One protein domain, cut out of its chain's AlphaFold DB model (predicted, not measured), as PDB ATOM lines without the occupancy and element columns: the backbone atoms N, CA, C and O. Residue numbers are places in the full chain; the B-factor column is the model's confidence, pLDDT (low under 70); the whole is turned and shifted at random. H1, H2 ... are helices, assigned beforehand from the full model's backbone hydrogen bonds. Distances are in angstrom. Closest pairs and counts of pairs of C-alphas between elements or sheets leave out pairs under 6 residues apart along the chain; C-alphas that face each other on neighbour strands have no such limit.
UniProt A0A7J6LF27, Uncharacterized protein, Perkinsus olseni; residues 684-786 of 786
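AT A GLANCE: This is residues 684 to 786 of the 786 residues of an uncharacterized protein of Perkinsus olseni (UniProt A0A7J6LF27). The longest helix, H4, and H3 folded back beside it make a long helical hairpin; H1 and H2 make a smaller one, with short H1 packed between H2 and H4. Residues 775 to 786 stick out at the end of H4. The 103 printed residues, all helix by class, have named helices H1, H2, H3, H4 in chain order and no named strand. The whole is only just loose, close to compact, with a radius of gyration of the C-alphas of 15.5 A, spanning 52 by 32 by 22 A.

IN THESE COORDINATES: H4, residues 754 to 784, is 45.0 A long and ends at C-alpha 784 (138.953, 174.626, 195.099). H3, residues 727 to 750, is 34.6 A; H2, residues 704 to 721, 26.1 A. H1, residues 689 to 696, is 10.3 A and begins at C-alpha 689 (154.205, 171.449, 172.728).

HOW THE PARTS SIT: H4 touches H3, closest C-alphas Ala 745 and Ala 757 at 4.2 A, opposite ways at a shallow tilt of 29 degrees. With residues 763 to 770 alone, H4 touches H1, closest C-alphas Ala 691 and Arg 763 at 5.8 A. H1 touches H2, closest C-alphas Val 689 and Arg 713 at 5.7 A. In H1 to H4 every O i to N i+4 pair is within hydrogen-bond range.

THE WHOLE: The printed part has no cut and no long link; residue 786 is under pLDDT 70.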
ATOM      1  N   SER A 684     163.935 171.578 164.757       76.56
ATOM      2  CA  SER A 684     164.727 171.404 165.986       76.56
ATOM      3  C   SER A 684     164.652 172.586 166.977       76.56
ATOM      4  O   SER A 684     164.820 172.398 168.189       76.56
ATOM      5  N   LEU A 685     164.258 173.779 166.526       77.25
ATOM      6  CA  LEU A 685     164.149 174.987 167.353       77.25
ATOM      7  C   LEU A 685     162.803 175.118 168.090       77.25
ATOM      8  O   LEU A 685     162.635 176.040 168.892       77.25
ATOM      9  N   TRP A 686     161.841 174.227 167.842       82.75
ATOM     10  CA  TRP A 686     160.529 174.232 168.494       82.75
ATOM     11  C   TRP A 686     160.532 173.363 169.757       82.75
ATOM     12  O   TRP A 686     160.453 172.142 169.690       82.75
ATOM     13  N   VAL A 687     160.677 174.002 170.922       85.88
ATOM     14  CA  VAL A 687     160.990 173.313 172.193       85.88
ATOM     15  C   VAL A 687     159.771 173.118 173.113       85.88
ATOM     16  O   VAL A 687     159.906 172.512 174.171       85.88
ATOM     17  N   SER A 688     158.591 173.635 172.755       93.62
ATOM     18  CA  SER A 688     157.361 173.452 173.545       93.62
ATOM     19  C   SER A 688     156.234 172.868 172.704       93.62
ATOM     20  O   SER A 688     156.131 173.156 171.510       93.62
ATOM     21  N   VAL A 689     155.378 172.075 173.347       95.00
ATOM     22  CA  VAL A 689     154.205 171.449 172.728       95.00
ATOM     23  C   VAL A 689     153.267 172.513 172.162       95.00
ATOM     24  O   VAL A 689     152.830 172.398 171.026       95.00
ATOM     25  N   GLU A 690     153.029 173.594 172.899       95.81
ATOM     26  CA  GLU A 690     152.097 174.663 172.524       95.81
ATOM     27  C   GLU A 690     152.609 175.466 171.325       95.81
ATOM     28  O   GLU A 690     151.843 175.838 170.440       95.81
ATOM     29  N   ALA A 691     153.922 175.700 171.259       91.62
ATOM     30  CA  ALA A 691     154.539 176.346 170.111       91.62
ATOM     31  C   ALA A 691     154.488 175.451 168.863       91.62
ATOM     32  O   ALA A 691     154.228 175.948 167.768       91.62
ATOM     33  N   ILE A 692     154.714 174.142 169.028       93.44
ATOM     34  CA  ILE A 692     154.576 173.166 167.942       93.44
ATOM     35  C   ILE A 692     153.119 173.106 167.463       93.44
ATOM     36  O   ILE A 692     152.877 173.143 166.264       93.44
ATOM     37  N   GLU A 693     152.142 173.080 168.371       95.75
ATOM     38  CA  GLU A 693     150.715 173.071 168.029       95.75
ATOM     39  C   GLU A 693     150.270 174.338 167.284       95.75
ATOM     40  O   GLU A 693     149.567 174.226 166.280       95.75
ATOM     41  N   ASP A 694     150.714 175.532 167.704       93.69
ATOM     42  CA  ASP A 694     150.441 176.783 166.975       93.69
ATOM     43  C   ASP A 694     151.023 176.747 165.553       93.69
ATOM     44  O   ASP A 694     150.386 177.222 164.609       93.69
ATOM     45  N   ARG A 695     152.217 176.158 165.378       92.69
ATOM     46  CA  ARG A 695     152.852 176.002 164.061       92.69
ATOM     47  C   ARG A 695     152.130 174.973 163.195       92.69
ATOM     48  O   ARG A 695     151.879 175.264 162.031       92.69
ATOM     49  N   LEU A 696     151.741 173.830 163.759       94.62
ATOM     50  CA  LEU A 696     150.982 172.787 163.063       94.62
ATOM     51  C   LEU A 696     149.633 173.303 162.544       94.62
ATOM     52  O   LEU A 696     149.230 172.935 161.449       94.62
ATOM     53  N   GLN A 697     148.966 174.205 163.272       95.12
ATOM     54  CA  GLN A 697     147.721 174.843 162.813       95.12
ATOM     55  C   GLN A 697     147.913 175.801 161.626       95.12
ATOM     56  O   GLN A 697     146.935 176.206 160.999       95.12
ATOM     57  N   GLN A 698     149.150 176.221 161.349       92.50
ATOM     58  CA  GLN A 698     149.483 177.145 160.261       92.50
ATOM     59  C   GLN A 698     149.985 176.432 159.002       92.50
ATOM     60  O   GLN A 698     150.068 177.085 157.963       92.50
ATOM     61  N   LEU A 699     150.344 175.151 159.104       92.38
ATOM     62  CA  LEU A 699     150.829 174.333 157.994       92.38
ATOM     63  C   LEU A 699     149.659 173.636 157.291       92.38
ATOM     64  O   LEU A 699     148.650 173.315 157.922       92.38
ATOM     65  N   ALA A 700     149.785 173.436 155.980       94.19
ATOM     66  CA  ALA A 700     148.822 172.670 155.201       94.19
ATOM     67  C   ALA A 700     148.962 171.170 155.504       94.19
ATOM     68  O   ALA A 700     149.995 170.718 155.996       94.19
ATOM     69  N   ASP A 701     147.924 170.385 155.211       91.62
ATOM     70  CA  ASP A 701     147.918 168.950 155.529       91.62
ATOM     71  C   ASP A 701     149.010 168.150 154.800       91.62
ATOM     72  O   ASP A 701     149.455 167.141 155.342       91.62
ATOM     73  N   ASP A 702     149.484 168.641 153.651       87.12
ATOM     74  CA  ASP A 702     150.479 167.978 152.798       87.12
ATOM     75  C   ASP A 702     151.926 168.487 153.016       87.12
ATOM     76  O   ASP A 702     152.828 168.122 152.262       87.12
ATOM     77  N   ASP A 703     152.176 169.340 154.019       90.88
ATOM     78  CA  ASP A 703     153.520 169.873 154.293       90.88
ATOM     79  C   ASP A 703     154.408 168.834 155.008       90.88
ATOM     80  O   ASP A 703     154.112 168.424 156.129       90.88
ATOM     81  N   GLU A 704     155.567 168.482 154.437       90.69
ATOM     82  CA  GLU A 704     156.563 167.593 155.080       90.69
ATOM     83  C   GLU A 704     157.028 168.118 156.459       90.69
ATOM     84  O   GLU A 704     157.316 167.346 157.376       90.69
ATOM     85  N   GLU A 705     157.043 169.448 156.654       90.56
ATOM     86  CA  GLU A 705     157.338 170.086 157.952       90.56
ATOM     87  C   GLU A 705     156.337 169.646 159.035       90.56
ATOM     88  O   GLU A 705     156.698 169.515 160.211       90.56
ATOM     89  N   LYS A 706     155.082 169.382 158.646       92.56
ATOM     90  CA  LYS A 706     154.003 168.988 159.548       92.56
ATOM     91  C   LYS A 706     154.272 167.619 160.167       92.56
ATOM     92  O   LYS A 706     154.182 167.496 161.385       92.56
ATOM     93  N   GLU A 707     154.692 166.630 159.378       92.75
ATOM     94  CA  GLU A 707     155.005 165.279 159.872       92.75
ATOM     95  C   GLU A 707     156.170 165.298 160.881       92.75
ATOM     96  O   GLU A 707     156.107 164.674 161.948       92.75
ATOM     97  N   GLY A 708     157.213 166.089 160.599       91.75
ATOM     98  CA  GLY A 708     158.344 166.266 161.513       91.75
ATOM     99  C   GLY A 708     157.941 166.920 162.841       91.75
ATOM    100  O   GLY A 708     158.362 166.486 163.919       91.75
ATOM    101  N   LEU A 709     157.084 167.942 162.786       92.75
ATOM    102  CA  LEU A 709     156.559 168.618 163.972       92.75
ATOM    103  C   LEU A 709     155.572 167.744 164.762       92.75
ATOM    104  O   LEU A 709     155.614 167.754 165.992       92.75
ATOM    105  N   GLU A 710     154.730 166.951 164.098       94.69
ATOM    106  CA  GLU A 710     153.827 165.988 164.743       94.69
ATOM    107  C   GLU A 710     154.601 164.894 165.478       94.69
ATOM    108  O   GLU A 710     154.310 164.614 166.644       94.69
ATOM    109  N   THR A 711     155.640 164.342 164.845       94.25
ATOM    110  CA  THR A 711     156.527 163.344 165.463       94.25
ATOM    111  C   THR A 711     157.189 163.913 166.715       94.25
ATOM    112  O   THR A 711     157.197 163.286 167.778       94.25
ATOM    113  N   ARG A 712     157.691 165.149 166.632       92.75
ATOM    114  CA  ARG A 712     158.335 165.810 167.769       92.75
ATOM    115  C   ARG A 712     157.362 166.151 168.893       92.75
ATOM    116  O   ARG A 712     157.709 166.006 170.067       92.75
ATOM    117  N   ARG A 713     156.153 166.597 168.549       95.94
ATOM    118  CA  ARG A 713     155.067 166.805 169.511       95.94
ATOM    119  C   ARG A 713     154.755 165.505 170.245       95.94
ATOM    120  O   ARG A 713     154.676 165.532 171.468       95.94
ATOM    121  N   GLY A 714     154.628 164.395 169.512       95.62
ATOM    122  CA  GLY A 714     154.428 163.060 170.076       95.62
ATOM    123  C   GLY A 714     155.510 162.707 171.092       95.62
ATOM    124  O   GLY A 714     155.194 162.437 172.243       95.62
ATOM    125  N   HIS A 715     156.783 162.854 170.715       95.25
ATOM    126  CA  HIS A 715     157.912 162.563 171.603       95.25
ATOM    127  C   HIS A 715     157.908 163.402 172.891       95.25
ATOM    128  O   HIS A 715     158.083 162.864 173.980       95.25
ATOM    129  N   LEU A 716     157.677 164.717 172.798       94.06
ATOM    130  CA  LEU A 716     157.605 165.583 173.984       94.06
ATOM    131  C   LEU A 716     156.427 165.215 174.894       94.06
ATOM    132  O   LEU A 716     156.566 165.219 176.117       94.06
ATOM    133  N   VAL A 717     155.271 164.888 174.314       95.88
ATOM    134  CA  VAL A 717     154.101 164.438 175.076       95.88
ATOM    135  C   VAL A 717     154.389 163.100 175.759       95.88
ATOM    136  O   VAL A 717     154.086 162.960 176.943       95.88
ATOM    137  N   ASP A 718     155.030 162.159 175.068       96.50
ATOM    138  CA  ASP A 718     155.404 160.854 175.612       96.50
ATOM    139  C   ASP A 718     156.445 160.978 176.735       96.50
ATOM    140  O   ASP A 718     156.326 160.317 177.768       96.50
ATOM    141  N   GLU A 719     157.431 161.872 176.612       95.81
ATOM    142  CA  GLU A 719     158.397 162.168 177.680       95.81
ATOM    143  C   GLU A 719     157.723 162.751 178.931       95.81
ATOM    144  O   GLU A 719     158.077 162.382 180.056       95.81
ATOM    145  N   ILE A 720     156.739 163.639 178.750       93.81
ATOM    146  CA  ILE A 720     155.975 164.227 179.859       93.81
ATOM    147  C   ILE A 720     155.078 163.166 180.510       93.81
ATOM    148  O   ILE A 720     155.056 163.041 181.737       93.81
ATOM    149  N   GLN A 721     154.360 162.367 179.713       94.69
ATOM    150  CA  GLN A 721     153.428 161.347 180.205       94.69
ATOM    151  C   GLN A 721     154.132 160.152 180.858       94.69
ATOM    152  O   GLN A 721     153.657 159.637 181.870       94.69
ATOM    153  N   SER A 722     155.275 159.724 180.317       96.81
ATOM    154  CA  SER A 722     156.110 158.670 180.911       96.81
ATOM    155  C   SER A 722     156.789 159.114 182.211       96.81
ATOM    156  O   SER A 722     157.298 158.281 182.963       96.81
ATOM    157  N   GLY A 723     156.801 160.423 182.491       95.12
ATOM    158  CA  GLY A 723     157.509 161.016 183.620       95.12
ATOM    159  C   GLY A 723     159.025 161.103 183.421       95.12
ATOM    160  O   GLY A 723     159.726 161.483 184.363       95.12
ATOM    161  N   ALA A 724     159.540 160.786 182.225       95.50
ATOM    162  CA  ALA A 724     160.940 161.013 181.862       95.50
ATOM    163  C   ALA A 724     161.299 162.506 181.973       95.50
ATOM    164  O   ALA A 724     162.353 162.873 182.507       95.50
ATOM    165  N   LEU A 725     160.362 163.371 181.573       95.38
ATOM    166  CA  LEU A 725     160.400 164.807 181.792       95.38
ATOM    167  C   LEU A 725     159.311 165.206 182.795       95.38
ATOM    168  O   LEU A 725     158.127 165.239 182.480       95.38
ATOM    169  N   SER A 726     159.704 165.538 184.028       96.31
ATOM    170  CA  SER A 726     158.740 166.029 185.018       96.31
ATOM    171  C   SER A 726     158.122 167.360 184.575       96.31
ATOM    172  O   SER A 726     158.819 168.209 184.014       96.31
ATOM    173  N   TYR A 727     156.842 167.583 184.893       93.75
ATOM    174  CA  TYR A 727     156.119 168.805 184.515       93.75
ATOM    175  C   TYR A 727     156.857 170.087 184.942       93.75
ATOM    176  O   TYR A 727     157.096 170.969 184.120       93.75
ATOM    177  N   ASP A 728     157.381 170.137 186.171       94.62
ATOM    178  CA  ASP A 728     158.192 171.269 186.648       94.62
ATOM    179  C   ASP A 728     159.435 171.535 185.785       94.62
ATOM    180  O   ASP A 728     159.821 172.687 185.564       94.62
ATOM    181  N   LYS A 729     160.091 170.475 185.289       94.88
ATOM    182  CA  LYS A 729     161.264 170.602 184.412       94.88
ATOM    183  C   LYS A 729     160.852 171.107 183.035       94.88
ATOM    184  O   LYS A 729     161.565 171.943 182.484       94.88
ATOM    185  N   TYR A 730     159.713 170.651 182.515       95.38
ATOM    186  CA  TYR A 730     159.133 171.157 181.273       95.38
ATOM    187  C   TYR A 730     158.813 172.656 181.379       95.38
ATOM    188  O   TYR A 730     159.319 173.447 180.584       95.38
ATOM    189  N   VAL A 731     158.101 173.079 182.429       95.00
ATOM    190  CA  VAL A 731     157.774 174.492 182.699       95.00
ATOM    191  C   VAL A 731     159.040 175.345 182.845       95.00
ATOM    192  O   VAL A 731     159.138 176.433 182.273       95.00
ATOM    193  N   GLN A 732     160.055 174.862 183.572       94.56
ATOM    194  CA  GLN A 732     161.341 175.561 183.681       94.56
ATOM    195  C   GLN A 732     162.077 175.658 182.340       94.56
ATOM    196  O   GLN A 732     162.667 176.701 182.054       94.56
ATOM    197  N   SER A 733     162.053 174.599 181.528       93.50
ATOM    198  CA  SER A 733     162.629 174.599 180.180       93.50
ATOM    199  C   SER A 733     161.931 175.635 179.298       93.50
ATOM    200  O   SER A 733     162.589 176.501 178.724       93.50
ATOM    201  N   MET A 734     160.596 175.648 179.304       94.94
ATOM    202  CA  MET A 734     159.785 176.600 178.548       94.94
ATOM    203  C   MET A 734     160.066 178.054 178.955       94.94
ATOM    204  O   MET A 734     160.257 178.905 178.088       94.94
ATOM    205  N   ARG A 735     160.205 178.350 180.258       95.75
ATOM    206  CA  ARG A 735     160.607 179.688 180.743       95.75
ATOM    207  C   ARG A 735     161.966 180.121 180.184       95.75
ATOM    208  O   ARG A 735     162.107 181.261 179.739       95.75
ATOM    209  N   ARG A 736     162.956 179.219 180.158       95.00
ATOM    210  CA  ARG A 736     164.282 179.505 179.576       95.00
ATOM    211  C   ARG A 736     164.192 179.736 178.066       95.00
ATOM    212  O   ARG A 736     164.827 180.666 177.569       95.00
ATOM    213  N   SER A 737     163.386 178.946 177.359       93.12
ATOM    214  CA  SER A 737     163.157 179.098 175.918       93.12
ATOM    215  C   SER A 737     162.491 180.433 175.582       93.12
ATOM    216  O   SER A 737     162.968 181.125 174.688       93.12
ATOM    217  N   VAL A 738     161.486 180.872 176.351       96.06
ATOM    218  CA  VAL A 738     160.868 182.206 176.200       96.06
ATOM    219  C   VAL A 738     161.909 183.316 176.327       96.06
ATOM    220  O   VAL A 738     161.969 184.216 175.490       96.06
ATOM    221  N   GLU A 739     162.753 183.273 177.359       95.81
ATOM    222  CA  GLU A 739     163.802 184.280 177.545       95.81
ATOM    223  C   GLU A 739     164.849 184.265 176.427       95.81
ATOM    224  O   GLU A 739     165.340 185.328 176.030       95.81
ATOM    225  N   SER A 740     165.218 183.075 175.950       94.12
ATOM    226  CA  SER A 740     166.156 182.893 174.841       94.12
ATOM    227  C   SER A 740     165.584 183.460 173.543       94.12
ATOM    228  O   SER A 740     166.227 184.284 172.894       94.12
ATOM    229  N   ASP A 741     164.335 183.126 173.223       95.62
ATOM    230  CA  ASP A 741     163.659 183.567 172.006       95.62
ATOM    231  C   ASP A 741     163.436 185.077 171.984       95.62
ATOM    232  O   ASP A 741     163.625 185.717 170.954       95.62
ATOM    233  N   ILE A 742     163.119 185.700 173.121       96.25
ATOM    234  CA  ILE A 742     163.023 187.165 173.195       96.25
ATOM    235  C   ILE A 742     164.373 187.810 172.873       96.25
ATOM    236  O   ILE A 742     164.427 188.796 172.131       96.25
ATOM    237  N   LYS A 743     165.475 187.265 173.401       95.50
ATOM    238  CA  LYS A 743     166.826 187.767 173.105       95.50
ATOM    239  C   LYS A 743     167.168 187.571 171.632       95.50
ATOM    240  O   LYS A 743     167.659 188.510 171.007       95.50
ATOM    241  N   LEU A 744     166.862 186.399 171.078       94.12
ATOM    242  CA  LEU A 744     167.085 186.083 169.672       94.12
ATOM    243  C   LEU A 744     166.260 186.996 168.756       94.12
ATOM    244  O   LEU A 744     166.811 187.581 167.828       94.12
ATOM    245  N   ALA A 745     164.980 187.229 169.052       94.88
ATOM    246  CA  ALA A 745     164.132 188.149 168.298       94.88
ATOM    247  C   ALA A 745     164.685 189.587 168.312       94.88
ATOM    248  O   ALA A 745     164.704 190.259 167.279       94.88
ATOM    249  N   ILE A 746     165.198 190.062 169.455       95.88
ATOM    250  CA  ILE A 746     165.864 191.374 169.549       95.88
ATOM    251  C   ILE A 746     167.136 191.405 168.689       95.88
ATOM    252  O   ILE A 746     167.381 192.398 168.002       95.88
ATOM    253  N   GLN A 747     167.945 190.343 168.709       94.25
ATOM    254  CA  GLN A 747     169.160 190.243 167.894       94.25
ATOM    255  C   GLN A 747     168.839 190.216 166.395       94.25
ATOM    256  O   GLN A 747     169.407 191.007 165.645       94.25
ATOM    257  N   LEU A 748     167.880 189.394 165.966       94.75
ATOM    258  CA  LEU A 748     167.420 189.325 164.577       94.75
ATOM    259  C   LEU A 748     166.875 190.676 164.103       94.75
ATOM    260  O   LEU A 748     167.219 191.134 163.013       94.75
ATOM    261  N   LYS A 749     166.126 191.384 164.958       96.12
ATOM    262  CA  LYS A 749     165.666 192.747 164.666       96.12
ATOM    263  C   LYS A 749     166.832 193.727 164.495       96.12
ATOM    264  O   LYS A 749     166.798 194.536 163.574       96.12
ATOM    265  N   ARG A 750     167.874 193.651 165.336       94.00
ATOM    266  CA  ARG A 750     169.095 194.482 165.214       94.00
ATOM    267  C   ARG A 750     169.889 194.193 163.939       94.00
ATOM    268  O   ARG A 750     170.572 195.082 163.446       94.00
ATOM    269  N   LEU A 751     169.792 192.975 163.413       94.25
ATOM    270  CA  LEU A 751     170.415 192.554 162.158       94.25
ATOM    271  C   LEU A 751     169.539 192.833 160.923       94.25
ATOM    272  O   LEU A 751     169.857 192.349 159.841       94.25
ATOM    273  N   ASN A 752     168.441 193.585 161.062       92.94
ATOM    274  CA  ASN A 752     167.452 193.836 160.006       92.94
ATOM    275  C   ASN A 752     166.773 192.570 159.438       92.94
ATOM    276  O   ASN A 752     166.137 192.632 158.389       92.94
ATOM    277  N   ARG A 753     166.813 191.439 160.155       95.62
ATOM    278  CA  ARG A 753     166.068 190.208 159.829       95.62
ATOM    279  C   ARG A 753     164.685 190.253 160.481       95.62
ATOM    280  O   ARG A 753     164.372 189.499 161.400       95.62
ATOM    281  N   THR A 754     163.864 191.217 160.062       93.81
ATOM    282  CA  THR A 754     162.592 191.556 160.731       93.81
ATOM    283  C   THR A 754     161.543 190.449 160.650       93.81
ATOM    284  O   THR A 754     160.784 190.280 161.603       93.81
ATOM    285  N   HIS A 755     161.512 189.681 159.556       90.62
ATOM    286  CA  HIS A 755     160.573 188.572 159.389       90.62
ATOM    287  C   HIS A 755     160.855 187.442 160.386       90.62
ATOM    288  O   HIS A 755     159.985 187.071 161.168       90.62
ATOM    289  N   GLU A 756     162.097 186.968 160.450       91.38
ATOM    290  CA  GLU A 756     162.499 185.927 161.401       91.38
ATOM    291  C   GLU A 756     162.367 186.389 162.852       91.38
ATOM    292  O   GLU A 756     161.896 185.638 163.704       91.38
ATOM    293  N   ALA A 757     162.707 187.653 163.132       93.94
ATOM    294  CA  ALA A 757     162.475 188.250 164.441       93.94
ATOM    295  C   ALA A 757     160.993 188.175 164.841       93.94
ATOM    296  O   ALA A 757     160.689 187.908 166.003       93.94
ATOM    297  N   ALA A 758     160.072 188.387 163.893       93.00
ATOM    298  CA  ALA A 758     158.639 188.274 164.136       93.00
ATOM    299  C   ALA A 758     158.208 186.822 164.397       93.00
ATOM    300  O   ALA A 758     157.401 186.598 165.298       93.00
ATOM    301  N   VAL A 759     158.766 185.843 163.675       90.06
ATOM    302  CA  VAL A 759     158.468 184.414 163.890       90.06
ATOM    303  C   VAL A 759     158.955 183.953 165.267       90.06
ATOM    304  O   VAL A 759     158.173 183.407 166.044       90.06
ATOM    305  N   VAL A 760     160.211 184.246 165.620       93.25
ATOM    306  CA  VAL A 760     160.779 183.903 166.936       93.25
ATOM    307  C   VAL A 760     160.016 184.607 168.064       93.25
ATOM    308  O   VAL A 760     159.729 184.008 169.098       93.25
ATOM    309  N   TYR A 761     159.621 185.867 167.865       95.81
ATOM    310  CA  TYR A 761     158.807 186.586 168.845       95.81
ATOM    311  C   TYR A 761     157.409 185.977 169.008       95.81
ATOM    312  O   TYR A 761     156.922 185.865 170.133       95.81
ATOM    313  N   LYS A 762     156.767 185.551 167.912       94.94
ATOM    314  CA  LYS A 762     155.474 184.855 167.958       94.94
ATOM    315  C   LYS A 762     155.595 183.545 168.742       94.94
ATOM    316  O   LYS A 762     154.774 183.303 169.621       94.94
ATOM    317  N   ARG A 763     156.666 182.774 168.522       94.06
ATOM    318  CA  ARG A 763     156.970 181.558 169.292       94.06
ATOM    319  C   ARG A 763     157.124 181.840 170.791       94.06
ATOM    320  O   ARG A 763     156.474 181.195 171.612       94.06
ATOM    321  N   ALA A 764     157.907 182.859 171.153       95.81
ATOM    322  CA  ALA A 764     158.062 183.289 172.545       95.81
ATOM    323  C   ALA A 764     156.733 183.722 173.184       95.81
ATOM    324  O   ALA A 764     156.513 183.501 174.375       95.81
ATOM    325  N   LYS A 765     155.859 184.359 172.397       96.50
ATOM    326  CA  LYS A 765     154.541 184.808 172.842       96.50
ATOM    327  C   LYS A 765     153.625 183.624 173.161       96.50
ATOM    328  O   LYS A 765     153.076 183.604 174.255       96.50
ATOM    329  N   VAL A 766     153.533 182.635 172.270       95.50
ATOM    330  CA  VAL A 766     152.724 181.419 172.485       95.50
ATOM    331  C   VAL A 766     153.180 180.678 173.745       95.50
ATOM    332  O   VAL A 766     152.369 180.383 174.618       95.50
ATOM    333  N   MET A 767     154.491 180.475 173.910       95.69
ATOM    334  CA  MET A 767     155.040 179.846 175.119       95.69
ATOM    335  C   MET A 767     154.736 180.647 176.397       95.69
ATOM    336  O   MET A 767     154.500 180.075 177.457       95.69
ATOM    337  N   ARG A 768     154.728 181.985 176.332       96.81
ATOM    338  CA  ARG A 768     154.376 182.822 177.489       96.81
ATOM    339  C   ARG A 768     152.893 182.709 177.848       96.81
ATOM    340  O   ARG A 768     152.586 182.629 179.033       96.81
ATOM    341  N   GLU A 769     152.005 182.712 176.858       95.88
ATOM    342  CA  GLU A 769     150.560 182.543 177.068       95.88
ATOM    343  C   GLU A 769     150.255 181.165 177.678       95.88
ATOM    344  O   GLU A 769     149.489 181.080 178.635       95.88
ATOM    345  N   ALA A 770     150.945 180.113 177.224       94.88
ATOM    346  CA  ALA A 770     150.865 178.778 177.816       94.88
ATOM    347  C   ALA A 770     151.305 178.755 179.291       94.88
ATOM    348  O   ALA A 770     150.601 178.219 180.145       94.88
ATOM    349  N   LEU A 771     152.432 179.399 179.621       96.19
ATOM    350  CA  LEU A 771     152.905 179.518 181.007       96.19
ATOM    351  C   LEU A 771     151.937 180.303 181.903       96.19
ATOM    352  O   LEU A 771     151.815 179.986 183.084       96.19
ATOM    353  N   GLN A 772     151.279 181.333 181.367       96.19
ATOM    354  CA  GLN A 772     150.267 182.101 182.098       96.19
ATOM    355  C   GLN A 772     148.997 181.276 182.329       96.19
ATOM    356  O   GLN A 772     148.458 181.307 183.431       96.19
ATOM    357  N   ALA A 773     148.549 180.514 181.328       94.62
ATOM    358  CA  ALA A 773     147.405 179.615 181.460       94.62
ATOM    359  C   ALA A 773     147.666 178.498 182.483       94.62
ATOM    360  O   ALA A 773     146.800 178.213 183.303       94.62
ATOM    361  N   ALA A 774     148.874 177.923 182.485       93.12
ATOM    362  CA  ALA A 774     149.288 176.937 183.481       93.12
ATOM    363  C   ALA A 774     149.294 177.520 184.904       93.12
ATOM    364  O   ALA A 774     148.756 176.909 185.819       93.12
ATOM    365  N   ALA A 775     149.834 178.732 185.082       94.62
ATOM    366  CA  ALA A 775     149.839 179.399 186.385       94.62
ATOM    367  C   ALA A 775     148.422 179.735 186.886       94.62
ATOM    368  O   ALA A 775     148.156 179.612 188.075       94.62
ATOM    369  N   ALA A 776     147.511 180.133 185.992       95.06
ATOM    370  CA  ALA A 776     146.115 180.383 186.354       95.06
ATOM    371  C   ALA A 776     145.390 179.096 186.786       95.06
ATOM    372  O   ALA A 776     144.627 179.122 187.744       95.06
ATOM    373  N   ALA A 777     145.668 177.966 186.125       93.44
ATOM    374  CA  ALA A 777     145.100 176.674 186.506       93.44
ATOM    375  C   ALA A 777     145.587 176.200 187.890       93.44
ATOM    376  O   ALA A 777     144.799 175.650 188.653       93.44
ATOM    377  N   GLU A 778     146.857 176.450 188.237       92.75
ATOM    378  CA  GLU A 778     147.386 176.161 189.580       92.75
ATOM    379  C   GLU A 778     146.695 177.009 190.665       92.75
ATOM    380  O   GLU A 778     146.375 176.492 191.736       92.75
ATOM    381  N   GLU A 779     146.421 178.292 190.390       93.88
ATOM    382  CA  GLU A 779     145.687 179.168 191.319       93.88
ATOM    383  C   GLU A 779     144.237 178.681 191.535       93.88
ATOM    384  O   GLU A 779     143.770 178.651 192.676       93.88
ATOM    385  N   ASP A 780     143.551 178.230 190.479       93.62
ATOM    386  CA  ASP A 780     142.183 177.700 190.569       93.62
ATOM    387  C   ASP A 780     142.117 176.381 191.378       93.62
ATOM    388  O   ASP A 780     141.193 176.176 192.170       93.62
ATOM    389  N   GLU A 781     143.112 175.494 191.238       93.00
ATOM    390  CA  GLU A 781     143.195 174.250 192.021       93.00
ATOM    391  C   GLU A 781     143.467 174.509 193.514       93.00
ATOM    392  O   GLU A 781     142.927 173.806 194.379       93.00
ATOM    393  N   GLU A 782     144.269 175.529 193.841       93.00
ATOM    394  CA  GLU A 782     144.485 175.950 195.229       93.00
ATOM    395  C   GLU A 782     143.213 176.547 195.856       93.00
ATOM    396  O   GLU A 782     142.972 176.332 197.048       93.00
ATOM    397  N   GLU A 783     142.377 177.251 195.084       92.44
ATOM    398  CA  GLU A 783     141.111 177.814 195.574       92.44
ATOM    399  C   GLU A 783     140.011 176.756 195.775       92.44
ATOM    400  O   GLU A 783     139.249 176.856 196.740       92.44
ATOM    401  N   GLU A 784     139.926 175.722 194.928       91.31
ATOM    402  CA  GLU A 784     138.953 174.626 195.099       91.31
ATOM    403  C   GLU A 784     139.359 173.601 196.178       91.31
ATOM    404  O   GLU A 784     138.513 172.865 196.699       91.31
ATOM    405  N   GLY A 785     140.647 173.547 196.535       79.81
ATOM    406  CA  GLY A 785     141.203 172.633 197.537       79.81
ATOM    407  C   GLY A 785     141.043 173.063 199.006       79.81
ATOM    408  O   GLY A 785     141.445 172.306 199.900       79.81
ATOM    409  N   VAL A 786     140.472 174.245 199.270       53.88
ATOM    410  CA  VAL A 786     140.241 174.831 200.612       53.88
ATOM    411  C   VAL A 786     138.762 174.798 200.979       53.88
ATOM    412  O   VAL A 786     138.461 174.409 202.138       53.88
TER     413      VAL A 786